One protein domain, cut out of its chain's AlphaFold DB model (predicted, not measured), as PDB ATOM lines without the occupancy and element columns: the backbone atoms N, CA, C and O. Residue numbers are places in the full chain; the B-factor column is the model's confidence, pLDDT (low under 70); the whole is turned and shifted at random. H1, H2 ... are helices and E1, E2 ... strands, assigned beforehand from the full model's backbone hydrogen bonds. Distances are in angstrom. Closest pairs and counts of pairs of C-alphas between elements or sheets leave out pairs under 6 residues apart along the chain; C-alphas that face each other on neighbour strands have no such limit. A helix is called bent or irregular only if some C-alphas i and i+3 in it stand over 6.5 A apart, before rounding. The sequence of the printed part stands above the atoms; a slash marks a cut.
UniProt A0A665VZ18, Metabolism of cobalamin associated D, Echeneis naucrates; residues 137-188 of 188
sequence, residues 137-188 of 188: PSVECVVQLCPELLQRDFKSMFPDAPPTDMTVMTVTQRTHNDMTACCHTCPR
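Overview. This is residues 137 to 188 of the 188 residues of the protein "Metabolism of cobalamin associated D" of Echeneis naucrates (UniProt A0A665VZ18). A ribbon of two antiparallel strands, E1 and E2, makes the long axis, with the helix H1 and the loop after it at one end and the tail of residues 174 to 188, which has no named element, at the other end. H1 and the tail both turn off to the E2 side of the ribbon, and the space between them along the ribbon is open, like that of a bracket. The printed part has 52 residues, with one named helix and two named strands in the order E1, H1, E2; the sheet has the order E1 - E2. The class is mixed, helices and strands, though under half of the residues are in named elements. The whole is extended, with a radius of gyration of the C-alphas of 15.4 A, and its spans are 41 by 24 by 19 A.

Along the chain. E1 is residues 139 to 145, 20.2 A from first to last C-alpha, and begins at C-alpha 139 at (150.044, 121.863, 154.437). H1 is residues 148 to 157, 15.2 A long, with C-alpha 148 at (132.800, 129.994, 136.448). H1 is irregular: C-alphas 149 and 152 are 7.2 A apart. E2 is residues 167 to 173, 19.4 A long, and ends at C-alpha 173 at (146.267, 122.634, 156.677).

Arrangement. E1 and E2 are antiparallel neighbours, with 164 degrees between their N-to-C directions. C-alphas that face each other run from 139 and 173, 4.5 A apart, to 145 and 167, also 4.5 A apart. N 140 and O 172 are within hydrogen-bond range at 2.8 A, and so are N 168 and O 144 at 2.8 A. H1 lies between the two strands along the chain. A tight link of 2 residues joins E1 to H1, and a short link of 9 residues joins H1 to E2. In H1, 4 of 6 O i to N i+4 pairs are within hydrogen-bond range. Residues 156 to 162, of which 156 and 157 belong to H1, stand free.

Size, cuts and confidence. The outline is elongated, and the two C-alphas farthest apart, those of Thr 164 and His 184, are 41.8 A apart. The first and last printed C-alphas, of Pro 137 and Arg 188, are 21.2 A apart. Residue 188 is the chain's last residue, and the printed part has no cut. No link between named elements is long. The C-alphas of residues 174 to 188 lie 14 to 24 A from the mean of all C-alphas. The mean pLDDT of the printed part is 84.8, and this model's confidence is low, under 70, at residue 137 and residues 182 to 188.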
ATOM      1  N   PRO A 137     153.203 116.132 154.467       68.00
ATOM      2  CA  PRO A 137     153.221 117.583 154.575       68.00
ATOM      3  C   PRO A 137     152.013 118.050 155.395       68.00
ATOM      4  O   PRO A 137     150.884 117.629 155.147       68.00
ATOM      5  N   SER A 138     152.256 118.899 156.394       82.44
ATOM      6  CA  SER A 138     151.200 119.476 157.235       82.44
ATOM      7  C   SER A 138     150.334 120.479 156.475       82.44
ATOM      8  O   SER A 138     149.269 120.845 156.957       82.44
ATOM      9  N   VAL A 139     150.764 120.914 155.287       90.44
ATOM     10  CA  VAL A 139     150.044 121.863 154.437       90.44
ATOM     11  C   VAL A 139     150.067 121.390 152.986       90.44
ATOM     12  O   VAL A 139     151.115 121.019 152.456       90.44
ATOM     13  N   GLU A 140     148.915 121.449 152.329       91.00
ATOM     14  CA  GLU A 140     148.724 121.183 150.908       91.00
ATOM     15  C   GLU A 140     148.177 122.439 150.218       91.00
ATOM     16  O   GLU A 140     147.243 123.067 150.711       91.00
ATOM     17  N   CYS A 141     148.748 122.802 149.068       91.00
ATOM     18  CA  CYS A 141     148.303 123.949 148.276       91.00
ATOM     19  C   CYS A 141     147.900 123.508 146.867       91.00
ATOM     20  O   CYS A 141     148.686 122.866 146.166       91.00
ATOM     21  N   VAL A 142     146.710 123.915 146.423       92.19
ATOM     22  CA  VAL A 142     146.189 123.657 145.074       92.19
ATOM     23  C   VAL A 142     145.844 124.983 144.411       92.19
ATOM     24  O   VAL A 142     145.072 125.768 144.951       92.19
ATOM     25  N   VAL A 143     146.417 125.233 143.232       92.81
ATOM     26  CA  VAL A 143     146.165 126.444 142.438       92.81
ATOM     27  C   VAL A 143     145.382 126.062 141.193       92.81
ATOM     28  O   VAL A 143     145.797 125.181 140.439       92.81
ATOM     29  N   GLN A 144     144.268 126.743 140.958       93.50
ATOM     30  CA  GLN A 144     143.393 126.490 139.820       93.50
ATOM     31  C   GLN A 144     142.762 127.781 139.311       93.50
ATOM     32  O   GLN A 144     142.607 128.751 140.053       93.50
ATOM     33  N   LEU A 145     142.350 127.786 138.043       93.19
ATOM     34  CA  LEU A 145     141.482 128.846 137.538       93.19
ATOM     35  C   LEU A 145     140.182 128.874 138.349       93.19
ATOM     36  O   LEU A 145     139.692 127.833 138.799       93.19
ATOM     37  N   CYS A 146     139.635 130.069 138.547       92.44
ATOM     38  CA  CYS A 146     138.372 130.210 139.250       92.44
ATOM     39  C   CYS A 146     137.254 129.476 138.495       92.44
ATOM     40  O   CYS A 146     137.030 129.780 137.321       92.44
ATOM     41  N   PRO A 147     136.505 128.576 139.157       92.19
ATOM     42  CA  PRO A 147     135.299 127.995 138.583       92.19
ATOM     43  C   PRO A 147     134.302 129.088 138.184       92.19
ATOM     44  O   PRO A 147     134.054 130.011 138.961       92.19
ATOM     45  N   GLU A 148     133.705 128.971 136.998       92.12
ATOM     46  CA  GLU A 148     132.800 129.994 136.448       92.12
ATOM     47  C   GLU A 148     131.588 130.249 137.356       92.12
ATOM     48  O   GLU A 148     131.218 131.400 137.580       92.12
ATOM     49  N   LEU A 149     131.032 129.184 137.947       94.38
ATOM     50  CA  LEU A 149     129.866 129.253 138.836       94.38
ATOM     51  C   LEU A 149     130.104 130.117 140.082       94.38
ATOM     52  O   LEU A 149     129.186 130.795 140.524       94.38
ATOM     53  N   LEU A 150     131.328 130.120 140.621       92.69
ATOM     54  CA  LEU A 150     131.680 130.859 141.843       92.69
ATOM     55  C   LEU A 150     132.320 132.219 141.549       92.69
ATOM     56  O   LEU A 150     132.594 133.000 142.459       92.69
ATOM     57  N   GLN A 151     132.589 132.520 140.278       90.88
ATOM     58  CA  GLN A 151     133.360 133.700 139.906       90.88
ATOM     59  C   GLN A 151     132.655 134.999 140.313       90.88
ATOM     60  O   GLN A 151     133.318 135.952 140.718       90.88
ATOM     61  N   ARG A 152     131.318 135.047 140.224       91.88
ATOM     62  CA  ARG A 152     130.534 136.209 140.665       91.88
ATOM     63  C   ARG A 152     130.654 136.416 142.173       91.88
ATOM     64  O   ARG A 152     130.921 137.537 142.599       91.88
ATOM     65  N   ASP A 153     130.503 135.347 142.947       93.00
ATOM     66  CA  ASP A 153     130.516 135.409 144.409       93.00
ATOM     67  C   ASP A 153     131.889 135.860 144.906       93.00
ATOM     68  O   ASP A 153     131.995 136.816 145.674       93.00
ATOM     69  N   PHE A 154     132.962 135.282 144.364       92.38
ATOM     70  CA  PHE A 154     134.316 135.726 144.677       92.38
ATOM     71  C   PHE A 154     134.583 137.176 144.258       92.38
ATOM     72  O   PHE A 154     135.145 137.931 145.045       92.38
ATOM     73  N   LYS A 155     134.145 137.608 143.068       90.50
ATOM     74  CA  LYS A 155     134.285 139.013 142.642       90.50
ATOM     75  C   LYS A 155     133.548 139.973 143.578       90.50
ATOM     76  O   LYS A 155     134.067 141.044 143.868       90.50
ATOM     77  N   SER A 156     132.375 139.585 144.079       92.56
ATOM     78  CA  SER A 156     131.600 140.419 145.006       92.56
ATOM     79  C   SER A 156     132.293 140.623 146.359       92.56
ATOM     80  O   SER A 156     132.151 141.684 146.959       92.56
ATOM     81  N   MET A 157     133.098 139.650 146.805       94.00
ATOM     82  CA  MET A 157     133.891 139.760 148.035       94.00
ATOM     83  C   MET A 157     135.111 140.683 147.885       94.00
ATOM     84  O   MET A 157     135.647 141.151 148.888       94.00
ATOM     85  N   PHE A 158     135.543 140.967 146.651       91.31
ATOM     86  CA  PHE A 158     136.725 141.780 146.353       91.31
ATOM     87  C   PHE A 158     136.418 142.841 145.279       91.31
ATOM     88  O   PHE A 158     136.913 142.742 144.154       91.31
ATOM     89  N   PRO A 159     135.619 143.877 145.598       88.06
ATOM     90  CA  PRO A 159     135.126 144.845 144.611       88.06
ATOM     91  C   PRO A 159     136.227 145.689 143.949       88.06
ATOM     92  O   PRO A 159     136.078 146.093 142.799       88.06
ATOM     93  N   ASP A 160     137.348 145.915 144.636       91.31
ATOM     94  CA  ASP A 160     138.492 146.676 144.112       91.31
ATOM     95  C   ASP A 160     139.465 145.817 143.279       91.31
ATOM     96  O   ASP A 160     140.507 146.302 142.823       91.31
ATOM     97  N   ALA A 161     139.175 144.522 143.110       85.12
ATOM     98  CA  ALA A 161     140.046 143.619 142.377       85.12
ATOM     99  C   ALA A 161     140.021 143.919 140.864       85.12
ATOM    100  O   ALA A 161     138.963 144.207 140.296       85.12
ATOM    101  N   PRO A 162     141.168 143.813 140.168       85.25
ATOM    102  CA  PRO A 162     141.214 143.962 138.719       85.25
ATOM    103  C   PRO A 162     140.287 142.962 138.008       85.25
ATOM    104  O   PRO A 162     140.184 141.813 138.441       85.25
ATOM    105  N   PRO A 163     139.687 143.326 136.859       74.94
ATOM    106  CA  PRO A 163     138.780 142.457 136.101       74.94
ATOM    107  C   PRO A 163     139.494 141.316 135.336       74.94
ATOM    108  O   PRO A 163     139.000 140.845 134.317       74.94
ATOM    109  N   THR A 164     140.671 140.891 135.792       78.62
ATOM    110  CA  THR A 164     141.514 139.861 135.165       78.62
ATOM    111  C   THR A 164     140.999 138.446 135.464       78.62
ATOM    112  O   THR A 164     140.200 138.248 136.381       78.62
ATOM    113  N   ASP A 165     141.473 137.451 134.704       79.50
ATOM    114  CA  ASP A 165     141.222 136.032 134.970       79.50
ATOM    115  C   ASP A 165     141.625 135.669 136.408       79.50
ATOM    116  O   ASP A 165     142.799 135.677 136.788       79.50
ATOM    117  N   MET A 166     140.612 135.393 137.229       86.44
ATOM    118  CA  MET A 166     140.767 135.120 138.652       86.44
ATOM    119  C   MET A 166     141.272 133.690 138.864       86.44
ATOM    120  O   MET A 166     140.765 132.740 138.267       86.44
ATOM    121  N   THR A 167     142.251 133.530 139.750       91.69
ATOM    122  CA  THR A 167     142.813 132.229 140.137       91.69
ATOM    123  C   THR A 167     142.504 131.984 141.611       91.69
ATOM    124  O   THR A 167     142.600 132.903 142.421       91.69
ATOM    125  N   VAL A 168     142.127 130.758 141.958       92.75
ATOM    126  CA  VAL A 168     141.851 130.331 143.333       92.75
ATOM    127  C   VAL A 168     143.013 129.468 143.813       92.75
ATOM    128  O   VAL A 168     143.387 128.497 143.151       92.75
ATOM    129  N   MET A 169     143.589 129.834 144.960       93.81
ATOM    130  CA  MET A 169     144.579 129.025 145.670       93.81
ATOM    131  C   MET A 169     143.948 128.482 146.948       93.81
ATOM    132  O   MET A 169     143.684 129.234 147.885       93.81
ATOM    133  N   THR A 170     143.715 127.177 146.981       94.50
ATOM    134  CA  THR A 170     143.217 126.470 148.158       94.50
ATOM    135  C   THR A 170     144.404 126.020 148.995       94.50
ATOM    136  O   THR A 170     145.294 125.342 148.482       94.50
ATOM    137  N   VAL A 171     144.411 126.392 150.274       93.00
ATOM    138  CA  VAL A 171     145.414 125.966 151.255       93.00
ATOM    139  C   VAL A 171     144.720 125.075 152.275       93.00
ATOM    140  O   VAL A 171     143.867 125.537 153.030       93.00
ATOM    141  N   THR A 172     145.087 123.801 152.302       93.06
ATOM    142  CA  THR A 172     144.582 122.817 153.257       93.06
ATOM    143  C   THR A 172     145.655 122.576 154.304       93.06
ATOM    144  O   THR A 172     146.742 122.108 153.980       93.06
ATOM    145  N   GLN A 173     145.360 122.890 155.561       90.50
ATOM    146  CA  GLN A 173     146.267 122.634 156.677       90.50
ATOM    147  C   GLN A 173     145.768 121.432 157.473       90.50
ATOM    148  O   GLN A 173     144.602 121.364 157.859       90.50
ATOM    149  N   ARG A 174     146.658 120.475 157.721       89.62
ATOM    150  CA  ARG A 174     146.399 119.336 158.589       89.62
ATOM    151  C   ARG A 174     146.337 119.829 160.030       89.62
ATOM    152  O   ARG A 174     147.326 120.328 160.564       89.62
ATOM    153  N   THR A 175     145.194 119.633 160.667       87.44
ATOM    154  CA  THR A 175     145.002 119.924 162.085       87.44
ATOM    155  C   THR A 175     145.237 118.669 162.920       87.44
ATOM    156  O   THR A 175     145.025 117.544 162.466       87.44
ATOM    157  N   HIS A 176     145.713 118.857 164.152       86.50
ATOM    158  CA  HIS A 176     145.779 117.772 165.136       86.50
ATOM    159  C   HIS A 176     144.382 117.416 165.660       86.50
ATOM    160  O   HIS A 176     144.065 116.248 165.858       86.50
ATOM    161  N   ASN A 177     143.555 118.440 165.877       87.31
ATOM    162  CA  ASN A 177     142.213 118.292 166.422       87.31
ATOM    163  C   ASN A 177     141.184 118.132 165.302       87.31
ATOM    164  O   ASN A 177     141.358 118.666 164.201       87.31
ATOM    165  N   ASP A 178     140.099 117.427 165.617       87.38
ATOM    166  CA  ASP A 178     138.906 117.394 164.780       87.38
ATOM    167  C   ASP A 178     138.233 118.774 164.796       87.38
ATOM    168  O   ASP A 178     137.646 119.183 165.796       87.38
ATOM    169  N   MET A 179     138.324 119.491 163.675       87.81
ATOM    170  CA  MET A 179     137.745 120.829 163.520       87.81
ATOM    171  C   MET A 179     136.215 120.817 163.370       87.81
ATOM    172  O   MET A 179     135.606 121.885 163.352       87.81
ATOM    173  N   THR A 180     135.582 119.643 163.262       87.31
ATOM    174  CA  THR A 180     134.116 119.512 163.284       87.31
ATOM    175  C   THR A 180     133.559 119.456 164.707       87.31
ATOM    176  O   THR A 180     132.391 119.777 164.930       87.31
ATOM    177  N   ALA A 181     134.400 119.109 165.687       84.69
ATOM    178  CA  ALA A 181     134.031 119.131 167.090       84.69
ATOM    179  C   ALA A 181     134.000 120.579 167.604       84.69
ATOM    180  O   ALA A 181     135.024 121.259 167.686       84.69
ATOM    181  N   CYS A 182     132.817 121.053 168.000       67.75
ATOM    182  CA  CYS A 182     132.658 122.332 168.690       67.75
ATOM    183  C   CYS A 182     133.024 122.159 170.173       67.75
ATOM    184  O   CYS A 182     132.160 122.118 171.047       67.75
ATOM    185  N   CYS A 183     134.309 121.964 170.463       66.81
ATOM    186  CA  CYS A 183     134.825 121.906 171.825       66.81
ATOM    187  C   CYS A 183     135.678 123.147 172.119       66.81
ATOM    188  O   CYS A 183     136.359 123.679 171.242       66.81
ATOM    189  N   HIS A 184     135.660 123.604 173.374       62.97
ATOM    190  CA  HIS A 184     136.401 124.785 173.844       62.97
ATOM    191  C   HIS A 184     137.923 124.716 173.612       62.97
ATOM    192  O   HIS A 184     138.623 125.705 173.803       62.97
ATOM    193  N   THR A 185     138.439 123.554 173.214       52.09
ATOM    194  CA  THR A 185     139.857 123.268 172.986       52.09
ATOM    195  C   THR A 185     140.298 123.399 171.527       52.09
ATOM    196  O   THR A 185     141.482 123.219 171.247       52.09
ATOM    197  N   CYS A 186     139.395 123.695 170.586       50.34
ATOM    198  CA  CYS A 186     139.785 123.973 169.204       50.34
ATOM    199  C   CYS A 186     140.268 125.432 169.083       50.34
ATOM    200  O   CYS A 186     139.465 126.345 169.293       50.34
ATOM    201  N   PRO A 187     141.558 125.682 168.767       54.16
ATOM    202  CA  PRO A 187     142.032 127.036 168.512       54.16
ATOM    203  C   PRO A 187     141.325 127.580 167.263       54.16
ATOM    204  O   PRO A 187     141.316 126.921 166.221       54.16
ATOM    205  N   ARG A 188     140.685 128.745 167.410       45.34
ATOM    206  CA  ARG A 188     140.144 129.532 166.294       45.34
ATOM    207  C   ARG A 188     141.259 130.269 165.567       45.34
ATOM    208  O   ARG A 188     142.196 130.722 166.262       45.34
TER     209      ARG A 188